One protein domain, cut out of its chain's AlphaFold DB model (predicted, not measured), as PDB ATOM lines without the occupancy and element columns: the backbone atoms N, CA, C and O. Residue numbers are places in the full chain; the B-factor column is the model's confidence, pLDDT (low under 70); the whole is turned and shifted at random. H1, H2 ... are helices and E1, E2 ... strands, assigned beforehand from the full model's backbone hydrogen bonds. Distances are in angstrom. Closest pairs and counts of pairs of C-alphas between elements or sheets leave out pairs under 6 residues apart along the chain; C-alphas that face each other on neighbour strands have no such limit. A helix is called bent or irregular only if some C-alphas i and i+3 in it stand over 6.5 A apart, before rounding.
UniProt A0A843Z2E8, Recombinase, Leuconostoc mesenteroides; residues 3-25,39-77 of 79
ATOM      1  N   HIS A   3    -199.680-387.214-199.912       96.75
ATOM      2  CA  HIS A   3    -199.121-386.921-198.590       96.75
ATOM      3  C   HIS A   3    -200.007-385.954-197.795       96.75
ATOM      4  O   HIS A   3    -200.374-384.889-198.291       96.75
ATOM      5  N   LEU A   4    -200.300-386.302-196.538       97.50
ATOM      6  CA  LEU A   4    -201.157-385.524-195.643       97.50
ATOM      7  C   LEU A   4    -200.350-384.688-194.642       97.50
ATOM      8  O   LEU A   4    -199.481-385.201-193.940       97.50
ATOM      9  N   LYS A   5    -200.737-383.423-194.468       98.00
ATOM     10  CA  LYS A   5    -200.291-382.560-193.368       98.00
ATOM     11  C   LYS A   5    -201.481-382.086-192.530       98.00
ATOM     12  O   LYS A   5    -202.473-381.603-193.065       98.00
ATOM     13  N   LYS A   6    -201.363-382.194-191.203       98.06
ATOM     14  CA  LYS A   6    -202.350-381.694-190.231       98.06
ATOM     15  C   LYS A   6    -201.967-380.286-189.768       98.06
ATOM     16  O   LYS A   6    -200.854-380.084-189.290       98.06
ATOM     17  N   ASN A   7    -202.892-379.336-189.847       97.69
ATOM     18  CA  ASN A   7    -202.646-377.921-189.584       97.69
ATOM     19  C   ASN A   7    -203.530-377.407-188.445       97.69
ATOM     20  O   ASN A   7    -204.733-377.674-188.402       97.69
ATOM     21  N   ALA A   8    -202.916-376.668-187.518       97.38
ATOM     22  CA  ALA A   8    -203.646-375.918-186.502       97.38
ATOM     23  C   ALA A   8    -204.326-374.687-187.118       97.38
ATOM     24  O   ALA A   8    -203.878-374.199-188.157       97.38
ATOM     25  N   ARG A   9    -205.369-374.160-186.462       95.44
ATOM     26  CA  ARG A   9    -206.143-373.006-186.962       95.44
ATOM     27  C   ARG A   9    -205.254-371.811-187.320       95.44
ATOM     28  O   ARG A   9    -205.418-371.235-188.389       95.44
ATOM     29  N   GLY A  10    -204.269-371.498-186.475       95.44
ATOM     30  CA  GLY A  10    -203.346-370.378-186.699       95.44
ATOM     31  C   GLY A  10    -202.468-370.502-187.951       95.44
ATOM     32  O   GLY A  10    -201.987-369.494-188.451       95.44
ATOM     33  N   ALA A  11    -202.282-371.708-188.499       97.12
ATOM     34  CA  ALA A  11    -201.490-371.917-189.715       97.12
ATOM     35  C   ALA A  11    -202.304-371.726-191.009       97.12
ATOM     36  O   ALA A  11    -201.722-371.529-192.075       97.12
ATOM     37  N   VAL A  12    -203.639-371.795-190.936       96.69
ATOM     38  CA  VAL A  12    -204.522-371.790-192.114       96.69
ATOM     39  C   VAL A  12    -204.447-370.488-192.923       96.69
ATOM     40  O   VAL A  12    -204.342-370.592-194.144       96.69
ATOM     41  N   PRO A  13    -204.406-369.281-192.320       96.31
ATOM     42  CA  PRO A  13    -204.285-368.043-193.094       96.31
ATOM     43  C   PRO A  13    -203.026-367.993-193.971       96.31
ATOM     44  O   PRO A  13    -203.097-367.596-195.131       96.31
ATOM     45  N   GLY A  14    -201.882-368.458-193.455       96.25
ATOM     46  CA  GLY A  14    -200.638-368.517-194.230       96.25
ATOM     47  C   GLY A  14    -200.703-369.516-195.390       96.25
ATOM     48  O   GLY A  14    -200.161-369.254-196.461       96.25
ATOM     49  N   LEU A  15    -201.411-370.637-195.205       96.62
ATOM     50  CA  LEU A  15    -201.666-371.598-196.281       96.62
ATOM     51  C   LEU A  15    -202.567-371.006-197.367       96.62
ATOM     52  O   LEU A  15    -202.247-371.167-198.539       96.62
ATOM     53  N   ALA A  16    -203.630-370.291-196.989       96.31
ATOM     54  CA  ALA A  16    -204.524-369.629-197.941       96.31
ATOM     55  C   ALA A  16    -203.762-368.613-198.803       96.31
ATOM     56  O   ALA A  16    -203.813-368.685-200.027       96.31
ATOM     57  N   VAL A  17    -202.950-367.748-198.179       96.19
ATOM     58  CA  VAL A  17    -202.081-366.803-198.904       96.19
ATOM     59  C   VAL A  17    -201.161-367.523-199.889       96.19
ATOM     60  O   VAL A  17    -200.989-367.066-201.020       96.19
ATOM     61  N   HIS A  18    -200.579-368.652-199.476       95.94
ATOM     62  CA  HIS A  18    -199.686-369.418-200.332       95.94
ATOM     63  C   HIS A  18    -200.420-370.081-201.504       95.94
ATOM     64  O   HIS A  18    -199.993-369.903-202.642       95.94
ATOM     65  N   PHE A  19    -201.486-370.846-201.254       95.44
ATOM     66  CA  PHE A  19    -202.195-371.606-202.290       95.44
ATOM     67  C   PHE A  19    -202.865-370.701-203.320       95.44
ATOM     68  O   PHE A  19    -202.783-370.978-204.511       95.44
ATOM     69  N   GLU A  20    -203.429-369.582-202.875       95.44
ATOM     70  CA  GLU A  20    -204.145-368.634-203.735       95.44
ATOM     71  C   GLU A  20    -203.228-367.567-204.340       95.44
ATOM     72  O   GLU A  20    -203.706-366.657-205.010       95.44
ATOM     73  N   ARG A  21    -201.913-367.646-204.088       95.81
ATOM     74  CA  ARG A  21    -200.905-366.701-204.601       95.81
ATOM     75  C   ARG A  21    -201.281-365.231-204.349       95.81
ATOM     76  O   ARG A  21    -201.085-364.377-205.201       95.81
ATOM     77  N   LYS A  22    -201.753-364.914-203.136       93.56
ATOM     78  CA  LYS A  22    -202.188-363.556-202.727       93.56
ATOM     79  C   LYS A  22    -201.055-362.510-202.636       93.56
ATOM     80  O   LYS A  22    -201.285-361.402-202.160       93.56
ATOM     81  N   THR A  23    -199.827-362.849-203.029       93.06
ATOM     82  CA  THR A  23    -198.637-361.982-202.956       93.06
ATOM     83  C   THR A  23    -197.762-362.189-204.183       93.06
ATOM     84  O   THR A  23    -197.541-363.337-204.552       93.06
ATOM     85  N   ASP A  24    -197.141-361.133-204.704       89.81
ATOM     86  CA  ASP A  24    -196.217-361.252-205.848       89.81
ATOM     87  C   ASP A  24    -194.795-361.678-205.447       89.81
ATOM     88  O   ASP A  24    -194.028-362.194-206.256       89.81
ATOM     89  N   HIS A  25    -194.422-361.463-204.183       92.69
ATOM     90  CA  HIS A  25    -193.084-361.760-203.680       92.69
ATOM     91  C   HIS A  25    -193.076-363.091-202.928       92.69
ATOM     92  O   HIS A  25    -193.673-363.223-201.858       92.69
ATOM     93  N   ASN A  39    -202.792-371.584-212.629       95.62
ATOM     94  CA  ASN A  39    -203.293-372.323-211.474       95.62
ATOM     95  C   ASN A  39    -204.826-372.349-211.488       95.62
ATOM     96  O   ASN A  39    -205.468-371.372-211.863       95.62
ATOM     97  N   GLN A  40    -205.406-373.461-211.040       93.88
ATOM     98  CA  GLN A  40    -206.855-373.655-210.982       93.88
ATOM     99  C   GLN A  40    -207.282-373.990-209.553       93.88
ATOM    100  O   GLN A  40    -206.628-374.801-208.892       93.88
ATOM    101  N   ASP A  41    -208.386-373.395-209.100       93.38
ATOM    102  CA  ASP A  41    -209.144-373.904-207.957       93.38
ATOM    103  C   ASP A  41    -210.207-374.879-208.482       93.38
ATOM    104  O   ASP A  41    -210.837-374.639-209.510       93.38
ATOM    105  N   LEU A  42    -210.367-376.011-207.799       93.06
ATOM    106  CA  LEU A  42    -211.336-377.050-208.154       93.06
ATOM    107  C   LEU A  42    -212.702-376.818-207.499       93.06
ATOM    108  O   LEU A  42    -213.623-377.610-207.708       93.06
ATOM    109  N   MET A  43    -212.831-375.785-206.667       91.44
ATOM    110  CA  MET A  43    -214.119-375.429-206.097       91.44
ATOM    111  C   MET A  43    -215.108-374.930-207.154       91.44
ATOM    112  O   MET A  43    -214.709-374.314-208.138       91.44
ATOM    113  N   PRO A  44    -216.413-375.175-206.943       88.25
ATOM    114  CA  PRO A  44    -217.461-374.740-207.857       88.25
ATOM    115  C   PRO A  44    -217.804-373.249-207.726       88.25
ATOM    116  O   PRO A  44    -218.552-372.736-208.555       88.25
ATOM    117  N   ASP A  45    -217.333-372.575-206.677       90.88
ATOM    118  CA  ASP A  45    -217.610-371.178-206.370       90.88
ATOM    119  C   ASP A  45    -216.321-370.346-206.286       90.88
ATOM    120  O   ASP A  45    -215.243-370.865-206.011       90.88
ATOM    121  N   ASP A  46    -216.443-369.028-206.465       86.75
ATOM    122  CA  ASP A  46    -215.313-368.083-206.401       86.75
ATOM    123  C   ASP A  46    -214.899-367.736-204.955       86.75
ATOM    124  O   ASP A  46    -214.332-366.674-204.683       86.75
ATOM    125  N   SER A  47    -215.230-368.592-203.983       92.38
ATOM    126  CA  SER A  47    -214.964-368.314-202.575       92.38
ATOM    127  C   SER A  47    -213.525-368.653-202.186       92.38
ATOM    128  O   SER A  47    -212.988-369.727-202.482       92.38
ATOM    129  N   ASP A  48    -212.889-367.753-201.439       94.31
ATOM    130  CA  ASP A  48    -211.535-367.990-200.950       94.31
ATOM    131  C   ASP A  48    -211.515-369.044-199.826       94.31
ATOM    132  O   ASP A  48    -212.456-369.216-199.039       94.31
ATOM    133  N   MET A  49    -210.403-369.762-199.742       95.12
ATOM    134  CA  MET A  49    -210.124-370.842-198.811       95.12
ATOM    135  C   MET A  49    -210.355-370.430-197.356       95.12
ATOM    136  O   MET A  49    -210.850-371.241-196.568       95.12
ATOM    137  N   LEU A  50    -209.990-369.201-196.969       96.06
ATOM    138  CA  LEU A  50    -210.122-368.760-195.582       96.06
ATOM    139  C   LEU A  50    -211.590-368.506-195.227       96.06
ATOM    140  O   LEU A  50    -212.030-368.920-194.151       96.06
ATOM    141  N   SER A  51    -212.357-367.905-196.137       95.62
ATOM    142  CA  SER A  51    -213.808-367.748-195.987       95.62
ATOM    143  C   SER A  51    -214.511-369.101-195.859       95.62
ATOM    144  O   SER A  51    -215.252-369.309-194.896       95.62
ATOM    145  N   ARG A  52    -214.204-370.067-196.740       95.25
ATOM    146  CA  ARG A  52    -214.743-371.442-196.667       95.25
ATOM    147  C   ARG A  52    -214.408-372.134-195.352       95.25
ATOM    148  O   ARG A  52    -215.269-372.753-194.727       95.25
ATOM    149  N   PHE A  53    -213.155-372.025-194.915       96.00
ATOM    150  CA  PHE A  53    -212.704-372.614-193.661       96.00
ATOM    151  C   PHE A  53    -213.461-372.037-192.455       96.00
ATOM    152  O   PHE A  53    -213.941-372.795-191.614       96.00
ATOM    153  N   ASN A  54    -213.617-370.712-192.391       95.25
ATOM    154  CA  ASN A  54    -214.335-370.052-191.300       95.25
ATOM    155  C   ASN A  54    -215.837-370.356-191.321       95.25
ATOM    156  O   ASN A  54    -216.401-370.641-190.266       95.25
ATOM    157  N   ALA A  55    -216.470-370.364-192.499       95.62
ATOM    158  CA  ALA A  55    -217.867-370.767-192.649       95.62
ATOM    159  C   ALA A  55    -218.078-372.190-192.112       95.62
ATOM    160  O   ALA A  55    -218.916-372.409-191.239       95.62
ATOM    161  N   ARG A  56    -217.216-373.137-192.509       95.00
ATOM    162  CA  ARG A  56    -217.305-374.517-192.025       95.00
ATOM    163  C   ARG A  56    -217.143-374.629-190.511       95.00
ATOM    164  O   ARG A  56    -217.818-375.454-189.904       95.00
ATOM    165  N   LEU A  57    -216.264-373.832-189.900       94.75
ATOM    166  CA  LEU A  57    -216.091-373.807-188.443       94.75
ATOM    167  C   LEU A  57    -217.298-373.227-187.691       94.75
ATOM    168  O   LEU A  57    -217.451-373.541-186.513       94.75
ATOM    169  N   ASN A  58    -218.133-372.413-188.339       94.94
ATOM    170  CA  ASN A  58    -219.391-371.945-187.756       94.94
ATOM    171  C   ASN A  58    -220.481-373.026-187.806       94.94
ATOM    172  O   ASN A  58    -221.310-373.095-186.901       94.94
ATOM    173  N   ASP A  59    -220.442-373.899-188.815       96.94
ATOM    174  CA  ASP A  59    -221.439-374.959-189.014       96.94
ATOM    175  C   ASP A  59    -221.186-376.216-188.169       96.94
ATOM    176  O   ASP A  59    -222.071-377.063-188.028       96.94
ATOM    177  N   VAL A  60    -219.969-376.396-187.644       95.75
ATOM    178  CA  VAL A  60    -219.587-377.602-186.895       95.75
ATOM    179  C   VAL A  60    -218.984-377.287-185.543       95.75
ATOM    180  O   VAL A  60    -218.276-376.303-185.351       95.75
ATOM    181  N   TYR A  61    -219.165-378.214-184.605       95.38
ATOM    182  CA  TYR A  61    -218.415-378.164-183.363       95.38
ATOM    183  C   TYR A  61    -216.919-378.407-183.619       95.38
ATOM    184  O   TYR A  61    -216.510-379.461-184.110       95.38
ATOM    185  N   CYS A  62    -216.091-377.443-183.223       93.06
ATOM    186  CA  CYS A  62    -214.639-377.553-183.190       93.06
ATOM    187  C   CYS A  62    -214.136-377.080-181.821       93.06
ATOM    188  O   CYS A  62    -214.455-375.972-181.383       93.06
ATOM    189  N   MET A  63    -213.333-377.904-181.139       94.75
ATOM    190  CA  MET A  63    -212.766-377.545-179.835       94.75
ATOM    191  C   MET A  63    -211.969-376.232-179.924       94.75
ATOM    192  O   MET A  63    -211.163-376.034-180.835       94.75
ATOM    193  N   LYS A  64    -212.156-375.339-178.947       91.00
ATOM    194  CA  LYS A  64    -211.485-374.027-178.873       91.00
ATOM    195  C   LYS A  64    -210.081-374.107-178.250       91.00
ATOM    196  O   LYS A  64    -209.735-373.291-177.409       91.00
ATOM    197  N   ARG A  65    -209.289-375.108-178.640       95.25
ATOM    198  CA  ARG A  65    -207.869-375.211-178.271       95.25
ATOM    199  C   ARG A  65    -206.998-374.799-179.452       95.25
ATOM    200  O   ARG A  65    -207.295-375.170-180.587       95.25
ATOM    201  N   ASP A  66    -205.898-374.114-179.175       94.31
ATOM    202  CA  ASP A  66    -205.001-373.594-180.215       94.31
ATOM    203  C   ASP A  66    -204.252-374.695-180.978       94.31
ATOM    204  O   ASP A  66    -203.879-374.526-182.139       94.31
ATOM    205  N   ASP A  67    -204.060-375.854-180.349       95.56
ATOM    206  CA  ASP A  67    -203.306-376.973-180.907       95.56
ATOM    207  C   ASP A  67    -204.151-377.951-181.738       95.56
ATOM    208  O   ASP A  67    -203.585-378.826-182.412       95.56
ATOM    209  N   VAL A  68    -205.480-377.773-181.754       96.19
ATOM    210  CA  VAL A  68    -206.417-378.582-182.544       96.19
ATOM    211  C   VAL A  68    -206.073-378.485-184.019       96.19
ATOM    212  O   VAL A  68    -205.968-377.402-184.599       96.19
ATOM    213  N   LYS A  69    -205.935-379.650-184.651       97.00
ATOM    214  CA  LYS A  69    -205.682-379.757-186.086       97.00
ATOM    215  C   LYS A  69    -206.996-379.613-186.850       97.00
ATOM    216  O   LYS A  69    -207.635-380.603-187.184       97.00
ATOM    217  N   ALA A  70    -207.401-378.365-187.060       96.06
ATOM    218  CA  ALA A  70    -208.674-378.002-187.675       96.06
ATOM    219  C   ALA A  70    -208.708-378.202-189.202       96.06
ATOM    220  O   ALA A  70    -209.789-378.216-189.780       96.06
ATOM    221  N   LEU A  71    -207.548-378.357-189.852       96.88
ATOM    222  CA  LEU A  71    -207.449-378.577-191.295       96.88
ATOM    223  C   LEU A  71    -206.460-379.704-191.609       96.88
ATOM    224  O   LEU A  71    -205.358-379.751-191.062       96.88
ATOM    225  N   ALA A  72    -206.831-380.574-192.540       97.56
ATOM    226  CA  ALA A  72    -205.952-381.575-193.119       97.56
ATOM    227  C   ALA A  72    -205.732-381.234-194.600       97.56
ATOM    228  O   ALA A  72    -206.695-381.086-195.346       97.56
ATOM    229  N   THR A  73    -204.478-381.080-195.016       97.06
ATOM    230  CA  THR A  73    -204.113-380.760-196.401       97.06
ATOM    231  C   THR A  73    -203.463-381.971-197.043       97.06
ATOM    232  O   THR A  73    -202.506-382.515-196.491       97.06
ATOM    233  N   TRP A  74    -203.955-382.361-198.213       97.31
ATOM    234  CA  TRP A  74    -203.354-383.403-199.035       97.31
ATOM    235  C   TRP A  74    -202.595-382.774-200.198       97.31
ATOM    236  O   TRP A  74    -203.143-381.948-200.921       97.31
ATOM    237  N   ILE A  75    -201.340-383.178-200.382       96.31
ATOM    238  CA  ILE A  75    -200.594-382.940-201.619       96.31
ATOM    239  C   ILE A  75    -200.770-384.186-202.473       96.31
ATOM    240  O   ILE A  75    -200.436-385.285-202.026       96.31
ATOM    241  N   VAL A  76    -201.306-384.006-203.677       96.56
ATOM    242  CA  VAL A  76    -201.526-385.074-204.653       96.56
ATOM    243  C   VAL A  76    -200.757-384.715-205.915       96.56
ATOM    244  O   VAL A  76    -200.969-383.654-206.493       96.56
ATOM    245  N   ASN A  77    -199.841-385.583-206.326       94.62
ATOM    246  CA  ASN A  77    -199.095-385.446-207.570       94.62
ATOM    247  C   ASN A  77    -198.885-386.813-208.229       94.62
ATOM    248  O   ASN A  77    -199.134-387.856-207.620       94.62
TER     249      ASN A  77
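AT A GLANCE: This is residues 3 to 25 and 39 to 77 of the 79 residues of the protein "Recombinase" of Leuconostoc mesenteroides (UniProt A0A843Z2E8). A two-stranded antiparallel ribbon, E1 beside E2, pairs the two ends of the printed part; helices H1 and H2 form a loosely joined pair beyond it, with H1 nearer E1 and E2. The 62 printed residues hold E1, H1, H2 and E2 in chain order, a mixed class. The whole is only just compact, close to loose, with a radius of gyration of the C-alphas of 12.5 A, and spans 33 by 24 by 24 A.

IN THESE COORDINATES: E1, residues 3 to 7, begins at C-alpha 3 (-199.121, -386.921, -198.590); E2, residues 71 to 76, is 16.0 A long and ends at C-alpha 76 (-201.526, -385.074, -204.653). H1, residues 9 to 19, is 15.9 A long and only just irregular: C-alphas 10 and 13 are 6.9 A apart. H2, residues 49 to 59, is 15.5 A long.

HOW THE PARTS SIT: E1 and E2 are antiparallel at 158 degrees; N 5 and O 73 are 2.8 A apart, within hydrogen-bond range. The closest C-alphas of H1 and E2, Arg 9 and Leu 71, are 7.2 A apart. H1 and H2 touch, closest at C-alphas of Ala 16 and Met 49, 5.8 A, at a shallow tilt of 34 degrees, only just short of steep, opposite ways. E1 and H2 are apart. Every O i to N i+4 pair is within range in H2, 5 of 7 in H1.

THE WHOLE: Residues 26 to 38 are not printed; C-alphas 25 and 39 are 16.6 A apart across the cut. The link from H2 to E2 is long, and residues 42 to 47 stand free. No printed residue is under 70 in pLDDT.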